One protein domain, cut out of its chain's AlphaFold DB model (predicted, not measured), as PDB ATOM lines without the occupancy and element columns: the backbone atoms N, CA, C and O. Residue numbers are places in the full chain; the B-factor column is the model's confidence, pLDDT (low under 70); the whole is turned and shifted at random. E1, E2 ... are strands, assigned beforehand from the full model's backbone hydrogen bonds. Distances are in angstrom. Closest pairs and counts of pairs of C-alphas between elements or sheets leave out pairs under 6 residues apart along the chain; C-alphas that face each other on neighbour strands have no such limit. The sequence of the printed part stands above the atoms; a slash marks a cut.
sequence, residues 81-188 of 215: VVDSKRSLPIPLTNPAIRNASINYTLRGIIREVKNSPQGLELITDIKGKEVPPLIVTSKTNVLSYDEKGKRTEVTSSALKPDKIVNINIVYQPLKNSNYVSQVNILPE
ATOM      1  N   VAL A  81     124.608 122.811 118.726       61.81
ATOM      2  CA  VAL A  81     125.206 123.954 118.033       61.81
ATOM      3  C   VAL A  81     126.683 123.652 117.801       61.81
ATOM      4  O   VAL A  81     127.429 123.437 118.756       61.81
ATOM      5  N   VAL A  82     127.099 123.619 116.538       61.94
ATOM      6  CA  VAL A  82     128.491 123.394 116.135       61.94
ATOM      7  C   VAL A  82     129.044 124.692 115.562       61.94
ATOM      8  O   VAL A  82     128.487 125.273 114.631       61.94
ATOM      9  N   ASP A  83     130.143 125.148 116.152       63.25
ATOM     10  CA  ASP A  83     130.857 126.346 115.715       63.25
ATOM     11  C   ASP A  83     131.793 126.024 114.537       63.25
ATOM     12  O   ASP A  83     132.256 124.886 114.404       63.25
ATOM     13  N   SER A  84     132.105 127.016 113.698       61.25
ATOM     14  CA  SER A  84     132.590 126.859 112.307       61.25
ATOM     15  C   SER A  84     133.955 126.161 112.121       61.25
ATOM     16  O   SER A  84     134.460 126.086 111.002       61.25
ATOM     17  N   LYS A  85     134.574 125.678 113.206       62.47
ATOM     18  CA  LYS A  85     135.892 125.017 113.261       62.47
ATOM     19  C   LYS A  85     135.861 123.594 113.849       62.47
ATOM     20  O   LYS A  85     136.927 123.026 114.085       62.47
ATOM     21  N   ARG A  86     134.688 123.034 114.174       65.69
ATOM     22  CA  ARG A  86     134.556 121.724 114.846       65.69
ATOM     23  C   ARG A  86     133.917 120.668 113.939       65.69
ATOM     24  O   ARG A  86     133.137 120.980 113.046       65.69
ATOM     25  N   SER A  87     134.256 119.400 114.182       73.50
ATOM     26  CA  SER A  87     133.526 118.259 113.620       73.50
ATOM     27  C   SER A  87     132.115 118.173 114.208       73.50
ATOM     28  O   SER A  87     131.809 118.804 115.225       73.50
ATOM     29  N   LEU A  88     131.259 117.362 113.584       79.25
ATOM     30  CA  LEU A  88     129.970 117.034 114.174       79.25
ATOM     31  C   LEU A  88     130.186 116.278 115.507       79.25
ATOM     32  O   LEU A  88     131.133 115.502 115.625       79.25
ATOM     33  N   PRO A  89     129.329 116.487 116.523       77.81
ATOM     34  CA  PRO A  89     129.389 115.761 117.794       77.81
ATOM     35  C   PRO A  89     129.226 114.245 117.654       77.81
ATOM     36  O   PRO A  89     129.686 113.495 118.512       77.81
ATOM     37  N   ILE A  90     128.532 113.800 116.603       80.25
ATOM     38  CA  ILE A  90     128.336 112.390 116.277       80.25
ATOM     39  C   ILE A  90     128.615 112.208 114.774       80.25
ATOM     40  O   ILE A  90     127.924 112.828 113.955       80.25
ATOM     41  N   PRO A  91     129.573 111.348 114.382       80.31
ATOM     42  CA  PRO A  91     129.863 111.104 112.975       80.31
ATOM     43  C   PRO A  91     128.638 110.539 112.252       80.31
ATOM     44  O   PRO A  91     128.038 109.563 112.705       80.31
ATOM     45  N   LEU A  92     128.294 111.096 111.087       78.38
ATOM     46  CA  LEU A  92     127.175 110.599 110.269       78.38
ATOM     47  C   LEU A  92     127.382 109.139 109.826       78.38
ATOM     48  O   LEU A  92     126.430 108.402 109.601       78.38
ATOM     49  N   THR A  93     128.630 108.683 109.730       77.12
ATOM     50  CA  THR A  93     128.992 107.302 109.376       77.12
ATOM     51  C   THR A  93     128.863 106.302 110.534       77.12
ATOM     52  O   THR A  93     129.225 105.138 110.361       77.12
ATOM     53  N   ASN A  94     128.365 106.708 111.709       78.19
ATOM     54  CA  ASN A  94     128.279 105.841 112.886       78.19
ATOM     55  C   ASN A  94     127.316 104.647 112.653       78.19
ATOM     56  O   ASN A  94     126.100 104.843 112.574       78.19
ATOM     57  N   PRO A  95     127.810 103.390 112.617       76.25
ATOM     58  CA  PRO A  95     127.009 102.220 112.245       76.25
ATOM     59  C   PRO A  95     125.946 101.818 113.281       76.25
ATOM     60  O   PRO A  95     125.092 100.976 112.968       76.25
ATOM     61  N   ALA A  96     125.993 102.394 114.490       77.31
ATOM     62  CA  ALA A  96     124.969 102.238 115.522       77.31
ATOM     63  C   ALA A  96     123.697 103.054 115.224       77.31
ATOM     64  O   ALA A  96     122.640 102.770 115.785       77.31
ATOM     65  N   ILE A  97     123.771 104.047 114.330       73.00
ATOM     66  CA  ILE A  97     122.677 104.976 114.047       73.00
ATOM     67  C   ILE A  97     122.090 104.640 112.678       73.00
ATOM     68  O   ILE A  97     122.638 105.003 111.645       73.00
ATOM     69  N   ARG A  98     120.982 103.889 112.672       70.62
ATOM     70  CA  ARG A  98     120.396 103.327 111.437       70.62
ATOM     71  C   ARG A  98     119.004 103.828 111.074       70.62
ATOM     72  O   ARG A  98     118.649 103.735 109.912       70.62
ATOM     73  N   ASN A  99     118.240 104.307 112.057       71.81
ATOM     74  CA  ASN A  99     116.866 104.794 111.918       71.81
ATOM     75  C   ASN A  99     116.686 105.981 112.882       71.81
ATOM     76  O   ASN A  99     116.197 105.810 113.996       71.81
ATOM     77  N   ALA A 100     117.177 107.162 112.506       74.81
ATOM     78  CA  ALA A 100     117.240 108.333 113.382       74.81
ATOM     79  C   ALA A 100     117.064 109.643 112.603       74.81
ATOM     80  O   ALA A 100     117.302 109.680 111.403       74.81
ATOM     81  N   SER A 101     116.707 110.729 113.291       81.00
ATOM     82  CA  SER A 101     116.775 112.089 112.748       81.00
ATOM     83  C   SER A 101     117.812 112.881 113.538       81.00
ATOM     84  O   SER A 101     117.600 113.180 114.711       81.00
ATOM     85  N   ILE A 102     118.959 113.182 112.933       80.81
ATOM     86  CA  ILE A 102     120.037 113.914 113.607       80.81
ATOM     87  C   ILE A 102     119.974 115.382 113.187       80.81
ATOM     88  O   ILE A 102     120.113 115.689 112.004       80.81
ATOM     89  N   ASN A 103     119.761 116.273 114.158       84.75
ATOM     90  CA  ASN A 103     119.551 117.701 113.925       84.75
ATOM     91  C   ASN A 103     120.777 118.494 114.397       84.75
ATOM     92  O   ASN A 103     121.068 118.531 115.593       84.75
ATOM     93  N   TYR A 104     121.479 119.149 113.476       82.75
ATOM     94  CA  TYR A 104     122.650 119.970 113.789       82.75
ATOM     95  C   TYR A 104     122.422 121.421 113.412       82.75
ATOM     96  O   TYR A 104     122.067 121.704 112.273       82.75
ATOM     97  N   THR A 105     122.710 122.343 114.329       84.50
ATOM     98  CA  THR A 105     122.729 123.776 114.029       84.50
ATOM     99  C   THR A 105     124.172 124.206 113.810       84.50
ATOM    100  O   THR A 105     124.950 124.271 114.759       84.50
ATOM    101  N   LEU A 106     124.540 124.500 112.567       83.50
ATOM    102  CA  LEU A 106     125.859 125.021 112.215       83.50
ATOM    103  C   LEU A 106     125.781 126.546 112.100       83.50
ATOM    104  O   LEU A 106     124.892 127.059 111.418       83.50
ATOM    105  N   ARG A 107     126.699 127.280 112.737       84.81
ATOM    106  CA  ARG A 107     126.809 128.742 112.576       84.81
ATOM    107  C   ARG A 107     127.911 129.073 111.571       84.81
ATOM    108  O   ARG A 107     129.027 128.564 111.688       84.81
ATOM    109  N   GLY A 108     127.607 129.929 110.600       83.12
ATOM    110  CA  GLY A 108     128.560 130.348 109.572       83.12
ATOM    111  C   GLY A 108     127.970 131.368 108.604       83.12
ATOM    112  O   GLY A 108     126.893 131.910 108.836       83.12
ATOM    113  N   ILE A 109     128.685 131.626 107.517       85.31
ATOM    114  CA  ILE A 109     128.318 132.577 106.467       85.31
ATOM    115  C   ILE A 109     128.154 131.821 105.149       85.31
ATOM    116  O   ILE A 109     129.046 131.070 104.753       85.31
ATOM    117  N   ILE A 110     127.040 132.049 104.444       84.75
ATOM    118  CA  ILE A 110     126.874 131.612 103.048       84.75
ATOM    119  C   ILE A 110     127.649 132.591 102.163       84.75
ATOM    120  O   ILE A 110     127.393 133.791 102.198       84.75
ATOM    121  N   ARG A 111     128.612 132.084 101.391       85.56
ATOM    122  CA  ARG A 111     129.481 132.878 100.510       85.56
ATOM    123  C   ARG A 111     128.939 132.948  99.093       85.56
ATOM    124  O   ARG A 111     128.855 134.024  98.519       85.56
ATOM    125  N   GLU A 112     128.538 131.808  98.550       83.06
ATOM    126  CA  GLU A 112     127.976 131.699  97.207       83.06
ATOM    127  C   GLU A 112     127.038 130.486  97.114       83.06
ATOM    128  O   GLU A 112     127.054 129.589  97.962       83.06
ATOM    129  N   VAL A 113     126.211 130.467  96.069       81.81
ATOM    130  CA  VAL A 113     125.360 129.329  95.709       81.81
ATOM    131  C   VAL A 113     125.763 128.886  94.313       81.81
ATOM    132  O   VAL A 113     125.688 129.671  93.368       81.81
ATOM    133  N   LYS A 114     126.195 127.634  94.177       83.81
ATOM    134  CA  LYS A 114     126.782 127.104  92.946       83.81
ATOM    135  C   LYS A 114     125.944 125.959  92.386       83.81
ATOM    136  O   LYS A 114     125.453 125.113  93.127       83.81
ATOM    137  N   ASN A 115     125.806 125.890  91.064       82.00
ATOM    138  CA  ASN A 115     125.252 124.701  90.416       82.00
ATOM    139  C   ASN A 115     126.286 123.564  90.453       82.00
ATOM    140  O   ASN A 115     127.397 123.723  89.947       82.00
ATOM    141  N   SER A 116     125.907 122.417  91.014       82.69
ATOM    142  CA  SER A 116     126.688 121.177  90.998       82.69
ATOM    143  C   SER A 116     125.928 120.076  90.239       82.69
ATOM    144  O   SER A 116     124.702 120.157  90.120       82.69
ATOM    145  N   PRO A 117     126.592 118.991  89.795       83.19
ATOM    146  CA  PRO A 117     125.909 117.839  89.194       83.19
ATOM    147  C   PRO A 117     124.894 117.143  90.119       83.19
ATOM    148  O   PRO A 117     124.098 116.334  89.651       83.19
ATOM    149  N   GLN A 118     124.937 117.417  91.428       81.12
ATOM    150  CA  GLN A 118     124.077 116.795  92.439       81.12
ATOM    151  C   GLN A 118     122.906 117.699  92.872       81.12
ATOM    152  O   GLN A 118     121.998 117.231  93.555       81.12
ATOM    153  N   GLY A 119     122.911 118.982  92.486       82.88
ATOM    154  CA  GLY A 119     121.959 119.997  92.947       82.88
ATOM    155  C   GLY A 119     122.619 121.359  93.180       82.88
ATOM    156  O   GLY A 119     123.733 121.606  92.712       82.88
ATOM    157  N   LEU A 120     121.957 122.245  93.923       82.19
ATOM    158  CA  LEU A 120     122.528 123.538  94.319       82.19
ATOM    159  C   LEU A 120     123.440 123.350  95.536       82.19
ATOM    160  O   LEU A 120     122.989 122.923  96.593       82.19
ATOM    161  N   GLU A 121     124.719 123.670  95.403       85.50
ATOM    162  CA  GLU A 121     125.698 123.618  96.485       85.50
ATOM    163  C   GLU A 121     125.764 124.974  97.201       85.50
ATOM    164  O   GLU A 121     125.983 126.013  96.573       85.50
ATOM    165  N   LEU A 122     125.561 124.970  98.522       83.69
ATOM    166  CA  LEU A 122     125.711 126.151  99.370       83.69
ATOM    167  C   LEU A 122     127.149 126.213  99.885       83.69
ATOM    168  O   LEU A 122     127.532 125.471 100.792       83.69
ATOM    169  N   ILE A 123     127.944 127.117  99.322       85.06
ATOM    170  CA  ILE A 123     129.321 127.325  99.754       85.06
ATOM    171  C   ILE A 123     129.296 128.189 101.011       85.06
ATOM    172  O   ILE A 123     128.755 129.297 101.019       85.06
ATOM    173  N   THR A 124     129.882 127.676 102.089       85.69
ATOM    174  CA  THR A 124     129.929 128.344 103.395       85.69
ATOM    175  C   THR A 124     131.349 128.368 103.948       85.69
ATOM    176  O   THR A 124     132.229 127.660 103.461       85.69
ATOM    177  N   ASP A 125     131.591 129.169 104.984       85.38
ATOM    178  CA  ASP A 125     132.858 129.149 105.728       85.38
ATOM    179  C   ASP A 125     132.913 128.116 106.870       85.38
ATOM    180  O   ASP A 125     133.905 128.059 107.603       85.38
ATOM    181  N   ILE A 126     131.895 127.255 106.986       83.81
ATOM    182  CA  ILE A 126     131.831 126.167 107.965       83.81
ATOM    183  C   ILE A 126     132.827 125.070 107.568       83.81
ATOM    184  O   ILE A 126     132.761 124.527 106.466       83.81
ATOM    185  N   LYS A 127     133.750 124.714 108.470       74.25
ATOM    186  CA  LYS A 127     134.814 123.732 108.208       74.25
ATOM    187  C   LYS A 127     134.849 122.639 109.273       74.25
ATOM    188  O   LYS A 127     135.007 122.914 110.460       74.25
ATOM    189  N   GLY A 128     134.809 121.383 108.833       76.31
ATOM    190  CA  GLY A 128     135.016 120.218 109.691       76.31
ATOM    191  C   GLY A 128     135.070 118.923 108.883       76.31
ATOM    192  O   GLY A 128     134.316 118.765 107.932       76.31
ATOM    193  N   LYS A 129     135.934 117.977 109.277       74.19
ATOM    194  CA  LYS A 129     136.132 116.685 108.579       74.19
ATOM    195  C   LYS A 129     134.843 115.860 108.423       74.19
ATOM    196  O   LYS A 129     134.740 115.046 107.514       74.19
ATOM    197  N   GLU A 130     133.891 116.057 109.329       78.44
ATOM    198  CA  GLU A 130     132.627 115.312 109.388       78.44
ATOM    199  C   GLU A 130     131.410 116.147 108.977       78.44
ATOM    200  O   GLU A 130     130.303 115.619 108.953       78.44
ATOM    201  N   VAL A 131     131.596 117.432 108.655       79.44
ATOM    202  CA  VAL A 131     130.530 118.284 108.119       79.44
ATOM    203  C   VAL A 131     130.472 118.038 106.608       79.44
ATOM    204  O   VAL A 131     131.428 118.386 105.914       79.44
ATOM    205  N   PRO A 132     129.412 117.409 106.069       77.62
ATOM    206  CA  PRO A 132     129.321 117.166 104.636       77.62
ATOM    207  C   PRO A 132     128.964 118.459 103.880       77.62
ATOM    208  O   PRO A 132     128.369 119.366 104.471       77.62
ATOM    209  N   PRO A 133     129.257 118.534 102.568       79.31
ATOM    210  CA  PRO A 133     128.813 119.632 101.716       79.31
ATOM    211  C   PRO A 133     127.295 119.845 101.787       79.31
ATOM    212  O   PRO A 133     126.511 118.891 101.827       79.31
ATOM    213  N   LEU A 134     126.877 121.110 101.784       81.19
ATOM    214  CA  LEU A 134     125.473 121.500 101.881       81.19
ATOM    215  C   LEU A 134     124.834 121.513 100.490       81.19
ATOM    216  O   LEU A 134     124.682 122.562  99.867       81.19
ATOM    217  N   ILE A 135     124.489 120.325  99.995       79.75
ATOM    218  CA  ILE A 135     123.893 120.139  98.669       79.75
ATOM    219  C   ILE A 135     122.369 120.075  98.793       79.75
ATOM    220  O   ILE A 135     121.803 119.166  99.401       79.75
ATOM    221  N   VAL A 136     121.705 121.049  98.182       79.19
ATOM    222  CA  VAL A 136     120.255 121.136  98.035       79.19
ATOM    223  C   VAL A 136     119.833 120.330  96.811       79.19
ATOM    224  O   VAL A 136     120.097 120.708  95.667       79.19
ATOM    225  N   THR A 137     119.165 119.210  97.068       79.00
ATOM    226  CA  THR A 137     118.622 118.301  96.048       79.00
ATOM    227  C   THR A 137     117.097 118.400  95.992       79.00
ATOM    228  O   THR A 137     116.473 118.888  96.931       79.00
ATOM    229  N   SER A 138     116.459 117.833  94.962       74.62
ATOM    230  CA  SER A 138     114.989 117.712  94.894       74.62
ATOM    231  C   SER A 138     114.361 116.867  96.018       74.62
ATOM    232  O   SER A 138     113.144 116.866  96.173       74.62
ATOM    233  N   LYS A 139     115.173 116.143  96.803       78.06
ATOM    234  CA  LYS A 139     114.743 115.365  97.979       78.06
ATOM    235  C   LYS A 139     114.959 116.103  99.303       78.06
ATOM    236  O   LYS A 139     114.563 115.594 100.349       78.06
ATOM    237  N   THR A 140     115.606 117.265  99.274       78.12
ATOM    238  CA  THR A 140     115.955 118.047 100.459       78.12
ATOM    239  C   THR A 140     114.952 119.181 100.619       78.12
ATOM    240  O   THR A 140     114.872 120.059  99.767       78.12
ATOM    241  N   ASN A 141     114.194 119.194 101.715       78.12
ATOM    242  CA  ASN A 141     113.298 120.311 102.009       78.12
ATOM    243  C   ASN A 141     114.131 121.520 102.475       78.12
ATOM    244  O   ASN A 141     114.883 121.398 103.442       78.12
ATOM    245  N   VAL A 142     114.044 122.671 101.799       75.69
ATOM    246  CA  VAL A 142     114.848 123.853 102.155       75.69
ATOM    247  C   VAL A 142     113.965 125.047 102.467       75.69
ATOM    248  O   VAL A 142     113.200 125.522 101.627       75.69
ATOM    249  N   LEU A 143     114.120 125.553 103.688       79.62
ATOM    250  CA  LEU A 143     113.343 126.656 104.235       79.62
ATOM    251  C   LEU A 143     114.286 127.786 104.641       79.62
ATOM    252  O   LEU A 143     115.209 127.581 105.427       79.62
ATOM    253  N   SER A 144     114.035 128.988 104.133       78.38
ATOM    254  CA  SER A 144     114.691 130.211 104.593       78.38
ATOM    255  C   SER A 144     113.715 131.011 105.443       78.38
ATOM    256  O   SER A 144     112.515 131.065 105.153       78.38
ATOM    257  N   TYR A 145     114.233 131.614 106.502       75.94
ATOM    258  CA  TYR A 145     113.489 132.482 107.399       75.94
ATOM    259  C   TYR A 145     113.996 133.913 107.212       75.94
ATOM    260  O   TYR A 145     115.202 134.148 107.167       75.94
ATOM    261  N   ASP A 146     113.089 134.882 107.093       75.44
ATOM    262  CA  ASP A 146     113.484 136.290 107.167       75.44
ATOM    263  C   ASP A 146     113.721 136.731 108.626       75.44
ATOM    264  O   ASP A 146     113.486 135.987 109.581       75.44
ATOM    265  N   GLU A 147     114.186 137.967 108.817       73.94
ATOM    266  CA  GLU A 147     114.441 138.557 110.144       73.94
ATOM    267  C   GLU A 147     113.165 138.719 110.998       73.94
ATOM    268  O   GLU A 147     113.258 138.996 112.191       73.94
ATOM    269  N   LYS A 148     111.978 138.511 110.409       71.75
ATOM    270  CA  LYS A 148     110.667 138.497 111.077       71.75
ATOM    271  C   LYS A 148     110.155 137.068 111.323       71.75
ATOM    272  O   LYS A 148     109.023 136.894 111.766       71.75
ATOM    273  N   GLY A 149     110.962 136.044 111.031       69.44
ATOM    274  CA  GLY A 149     110.607 134.632 111.179       69.44
ATOM    275  C   GLY A 149     109.655 134.095 110.103       69.44
ATOM    276  O   GLY A 149     109.151 132.979 110.243       69.44
ATOM    277  N   LYS A 150     109.397 134.840 109.020       75.00
ATOM    278  CA  LYS A 150     108.538 134.378 107.926       75.00
ATOM    279  C   LYS A 150     109.264 133.307 107.113       75.00
ATOM    280  O   LYS A 150     110.313 133.560 106.521       75.00
ATOM    281  N   ARG A 151     108.669 132.115 107.054       75.81
ATOM    282  CA  ARG A 151     109.168 130.977 106.275       75.81
ATOM    283  C   ARG A 151     108.913 131.177 104.781       75.81
ATOM    284  O   ARG A 151     107.771 131.403 104.381       75.81
ATOM    285  N   THR A 152     109.948 130.990 103.970       71.50
ATOM    286  CA  THR A 152     109.878 130.949 102.503       71.50
ATOM    287  C   THR A 152     110.573 129.682 102.004       71.50
ATOM    288  O   THR A 152     111.623 129.305 102.525       71.50
ATOM    289  N   GLU A 153     109.985 129.005 101.020       70.00
ATOM    290  CA  GLU A 153     110.623 127.873 100.340       70.00
ATOM    291  C   GLU A 153     111.739 128.393  99.422       70.00
ATOM    292  O   GLU A 153     111.584 129.431  98.772       70.00
ATOM    293  N   VAL A 154     112.905 127.746  99.440       68.19
ATOM    294  CA  VAL A 154     114.128 128.366  98.910       68.19
ATOM    295  C   VAL A 154     114.305 128.138  97.415       68.19
ATOM    296  O   VAL A 154     114.792 127.101  96.971       68.19
ATOM    297  N   THR A 155     114.024 129.185  96.646       58.44
ATOM    298  CA  THR A 155     114.694 129.438  95.368       58.44
ATOM    299  C   THR A 155     116.067 130.078  95.613       58.44
ATOM    300  O   THR A 155     116.283 130.766  96.613       58.44
ATOM    301  N   SER A 156     117.019 129.866  94.699       54.50
ATOM    302  CA  SER A 156     118.413 130.332  94.832       54.50
ATOM    303  C   SER A 156     118.548 131.841  95.084       54.50
ATOM    304  O   SER A 156     119.454 132.267  95.795       54.50
ATOM    305  N   SER A 157     117.615 132.647  94.573       55.66
ATOM    306  CA  SER A 157     117.551 134.102  94.751       55.66
ATOM    307  C   SER A 157     117.179 134.572  96.167       55.66
ATOM    308  O   SER A 157     117.374 135.745  96.483       55.66
ATOM    309  N   ALA A 158     116.675 133.691  97.040       57.28
ATOM    310  CA  ALA A 158     116.380 134.019  98.438       57.28
ATOM    311  C   ALA A 158     117.623 133.976  99.353       57.28
ATOM    312  O   ALA A 158     117.582 134.475 100.480       57.28
ATOM    313  N   LEU A 159     118.727 133.382  98.887       64.44
ATOM    314  CA  LEU A 159     119.952 133.190  99.660       64.44
ATOM    315  C   LEU A 159     120.920 134.349  99.425       64.44
ATOM    316  O   LEU A 159     121.675 134.371  98.456       64.44
ATOM    317  N   LYS A 160     120.887 135.336 100.326       65.25
ATOM    318  CA  LYS A 160     121.813 136.473 100.277       65.25
ATOM    319  C   LYS A 160     123.199 136.054 100.794       65.25
ATOM    320  O   LYS A 160     123.257 135.508 101.898       65.25
ATOM    321  N   PRO A 161     124.285 136.324 100.048       69.00
ATOM    322  CA  PRO A 161     125.638 136.053 100.515       69.00
ATOM    323  C   PRO A 161     126.041 136.981 101.673       69.00
ATOM    324  O   PRO A 161     125.380 137.984 101.956       69.00
ATOM    325  N   ASP A 162     127.129 136.616 102.347       76.25
ATOM    326  CA  ASP A 162     127.849 137.387 103.370       76.25
ATOM    327  C   ASP A 162     127.062 137.775 104.640       76.25
ATOM    328  O   ASP A 162     127.546 138.545 105.471       76.25
ATOM    329  N   LYS A 163     125.888 137.170 104.873       73.56
ATOM    330  CA  LYS A 163     125.211 137.200 106.182       73.56
ATOM    331  C   LYS A 163     125.607 136.012 107.062       73.56
ATOM    332  O   LYS A 163     125.671 134.877 106.591       73.56
ATOM    333  N   ILE A 164     125.785 136.274 108.360       77.19
ATOM    334  CA  ILE A 164     125.865 135.229 109.390       77.19
ATOM    335  C   ILE A 164     124.485 134.578 109.522       77.19
ATOM    336  O   ILE A 164     123.477 135.255 109.748       77.19
ATOM    337  N   VAL A 165     124.455 133.257 109.387       79.38
ATOM    338  CA  VAL A 165     123.255 132.430 109.465       79.38
ATOM    339  C   VAL A 165     123.471 131.228 110.381       79.38
ATOM    340  O   VAL A 165     124.572 130.686 110.509       79.38
ATOM    341  N   ASN A 166     122.380 130.789 110.999       82.88
ATOM    342  CA  ASN A 166     122.278 129.493 111.646       82.88
ATOM    343  C   ASN A 166     121.636 128.522 110.650       82.88
ATOM    344  O   ASN A 166     120.490 128.712 110.242       82.88
ATOM    345  N   ILE A 167     122.365 127.483 110.256       82.19
ATOM    346  CA  ILE A 167     121.898 126.447 109.337       82.19
ATOM    347  C   ILE A 167     121.550 125.212 110.171       82.19
ATOM    348  O   ILE A 167     122.441 124.510 110.642       82.19
ATOM    349  N   ASN A 168     120.258 124.956 110.382       84.12
ATOM    350  CA  ASN A 168     119.781 123.747 111.053       84.12
ATOM    351  C   ASN A 168     119.526 122.646 110.014       84.12
ATOM    352  O   ASN A 168     118.638 122.776 109.169       84.12
ATOM    353  N   ILE A 169     120.318 121.579 110.079       83.38
ATOM    354  CA  ILE A 169     120.378 120.497 109.100       83.38
ATOM    355  C   ILE A 169     119.867 119.209 109.734       83.38
ATOM    356  O   ILE A 169     120.342 118.793 110.792       83.38
ATOM    357  N   VAL A 170     118.930 118.565 109.046       84.25
ATOM    358  CA  VAL A 170     118.294 117.312 109.454       84.25
ATOM    359  C   VAL A 170     118.836 116.175 108.596       84.25
ATOM    360  O   VAL A 170     118.535 116.087 107.402       84.25
ATOM    361  N   TYR A 171     119.618 115.289 109.205       82.62
ATOM    362  CA  TYR A 171     120.139 114.081 108.567       82.62
ATOM    363  C   TYR A 171     119.286 112.871 108.916       82.62
ATOM    364  O   TYR A 171     118.963 112.649 110.086       82.62
ATOM    365  N   GLN A 172     119.001 112.050 107.911       79.56
ATOM    366  CA  GLN A 172     118.445 110.717 108.107       79.56
ATOM    367  C   GLN A 172     119.471 109.678 107.623       79.56
ATOM    368  O   GLN A 172     119.779 109.634 106.424       79.56
ATOM    369  N   PRO A 173     120.041 108.859 108.532       70.38
ATOM    370  CA  PRO A 173     120.836 107.715 108.150       70.38
ATOM    371  C   PRO A 173     119.915 106.645 107.574       70.38
ATOM    372  O   PRO A 173     118.897 106.280 108.160       70.38
ATOM    373  N   LEU A 174     120.324 106.120 106.431       68.19
ATOM    374  CA  LEU A 174     119.834 104.900 105.820       68.19
ATOM    375  C   LEU A 174     120.989 103.893 105.782       68.19
ATOM    376  O   LEU A 174     122.163 104.232 105.956       68.19
ATOM    377  N   LYS A 175     120.680 102.621 105.523       63.69
ATOM    378  CA  LYS A 175     121.705 101.581 105.379       63.69
ATOM    379  C   LYS A 175     122.698 101.973 104.269       63.69
ATOM    380  O   LYS A 175     122.348 101.950 103.094       63.69
ATOM    381  N   ASN A 176     123.932 102.289 104.666       60.41
ATOM    382  CA  ASN A 176     125.057 102.706 103.816       60.41
ATOM    383  C   ASN A 176     124.920 104.089 103.137       60.41
ATOM    384  O   ASN A 176     125.654 104.364 102.191       60.41
ATOM    385  N   SER A 177     124.024 104.972 103.592       65.06
ATOM    386  CA  SER A 177     123.921 106.341 103.063       65.06
ATOM    387  C   SER A 177     123.347 107.304 104.099       65.06
ATOM    388  O   SER A 177     122.443 106.939 104.840       65.06
ATOM    389  N   ASN A 178     123.827 108.544 104.127       69.88
ATOM    390  CA  ASN A 178     123.204 109.627 104.886       69.88
ATOM    391  C   ASN A 178     122.676 110.649 103.896       69.88
ATOM    392  O   ASN A 178     123.452 111.155 103.086       69.88
ATOM    393  N   TYR A 179     121.388 110.979 103.976       75.00
ATOM    394  CA  TYR A 179     120.824 112.049 103.161       75.00
ATOM    395  C   TYR A 179     120.394 113.228 104.029       75.00
ATOM    396  O   TYR A 179     119.899 113.066 105.149       75.00
ATOM    397  N   VAL A 180     120.599 114.433 103.496       80.44
ATOM    398  CA  VAL A 180     120.075 115.664 104.085       80.44
ATOM    399  C   VAL A 180     118.591 115.735 103.749       80.44
ATOM    400  O   VAL A 180     118.212 115.991 102.604       80.44
ATOM    401  N   SER A 181     117.753 115.475 104.748       80.81
ATOM    402  CA  SER A 181     116.298 115.501 104.611       80.81
ATOM    403  C   SER A 181     115.757 116.927 104.599       80.81
ATOM    404  O   SER A 181     114.790 117.204 103.890       80.81
ATOM    405  N   GLN A 182     116.349 117.825 105.390       83.31
ATOM    406  CA  GLN A 182     115.898 119.209 105.500       83.31
ATOM    407  C   GLN A 182     117.047 120.150 105.877       83.31
ATOM    408  O   GLN A 182     117.924 119.783 106.659       83.31
ATOM    409  N   VAL A 183     117.013 121.371 105.344       83.19
ATOM    410  CA  VAL A 183     117.912 122.478 105.687       83.19
ATOM    411  C   VAL A 183     117.066 123.708 106.009       83.19
ATOM    412  O   VAL A 183     116.314 124.190 105.166       83.19
ATOM    413  N   ASN A 184     117.194 124.230 107.226       83.81
ATOM    414  CA  ASN A 184     116.559 125.476 107.646       83.81
ATOM    415  C   ASN A 184     117.634 126.550 107.811       83.81
ATOM    416  O   ASN A 184     118.526 126.397 108.644       83.81
ATOM    417  N   ILE A 185     117.549 127.628 107.036       82.38
ATOM    418  CA  ILE A 185     118.492 128.748 107.072       82.38
ATOM    419  C   ILE A 185     117.831 129.890 107.834       82.38
ATOM    420  O   ILE A 185     116.792 130.405 107.418       82.38
ATOM    421  N   LEU A 186     118.420 130.256 108.968       79.62
ATOM    422  CA  LEU A 186     117.897 131.270 109.876       79.62
ATOM    423  C   LEU A 186     118.874 132.441 110.012       79.62
ATOM    424  O   LEU A 186     120.078 132.206 110.139       79.62
ATOM    425  N   PRO A 187     118.386 133.691 110.064       74.75
ATOM    426  CA  PRO A 187     119.185 134.822 110.510       74.75
ATOM    427  C   PRO A 187     119.667 134.583 111.942       74.75
ATOM    428  O   PRO A 187     118.976 133.947 112.738       74.75
ATOM    429  N   GLU A 188     120.825 135.134 112.298       72.88
ATOM    430  CA  GLU A 188     121.396 134.997 113.645       72.88
ATOM    431  C   GLU A 188     120.428 135.405 114.777       72.88
ATOM    432  O   GLU A 188     120.413 134.779 115.838       72.88
TER     433      GLU A 188
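AT A GLANCE: This is residues 81 to 188 of the 215 residues of an uncharacterized protein of Candidatus Levybacteria bacterium RIFCSPLOWO2_02_FULL_37_18 (UniProt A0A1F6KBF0). One strongly twisted sheet of seven strands is folded back on itself at the bent strand E1, with the leaf E2 and E3 facing part of the leaf E6, E7, E4 and E5. The long hairpin of E6 and E7 lies between E1 and E4, and residues 81 to 101 form a long stretch with no named element before E1. The printed part has 108 residues, with seven named strands, E1 to E7 along the chain, and no named helix; the class is all strand. The sheet is mixed, in the order E3, E2, E1, E6, E7, E4, E5. The whole is compact, with a radius of gyration of the C-alphas of 13.5 A and spans of 38 by 28 by 26 A.

IN THESE COORDINATES: E1, residues 102 to 116, is the longest strand by residues; it begins at C-alpha 102 (120.037, 113.914, 113.607) and measures 24.7 A from first to last C-alpha. E6, residues 164 to 174, measures 31.1 A. E7, residues 177 to 187, measures 29.8 A and ends at C-alpha 187 (119.185, 134.822, 110.510). The shorter strands are E2, residues 119 to 124, E3, residues 134 to 136, E4, residues 141 to 145, and E5, residues 151 to 153.

HOW THE PARTS SIT: The sheet is a folded sheet, bent back into two leaves that face each other: E3 and E2 face E6, E7, E4 and E5, with 23 pairs of C-alphas within 11 A and E1 as the hinge. E1 bends by 108 degrees at residue 111. Its residues 102 to 109 pair with E6, antiparallel, with N 104 and O 169 2.9 A apart. Its residues 110 to 116 pair with E2, with N 121 and O 114 2.8 A apart. E1, E2 and E3 form a meander, each strand the antiparallel neighbour of the one before; N 136 and O 120 are 2.8 A apart. E6 and E7 are a hairpin, with N 168 and O 184 2.8 A apart. E7 and E4 are parallel at 14 degrees, with N 185 and O 143 2.8 A apart. E4 and E5 are a hairpin, with N 152 and O 144 2.8 A apart. E3 and E5 are the edge strands. Between the leaves, the closest C-alphas of E3 and E4, those of Val 136 and Val 142, are 7.3 A apart; E2 and E7 are apart. Residues 81 to 82 pair, parallel, with residues 105 to 106 of E1.

THE WHOLE: The two C-alphas farthest apart, those of Pro 95 and Lys 148, are 39.8 A apart. The printed part has no cut, and no link between named strands is long. The mean pLDDT of the printed part is 76.4; residues 81 to 86, 149, 154 to 161 and 174 to 178 are under 70.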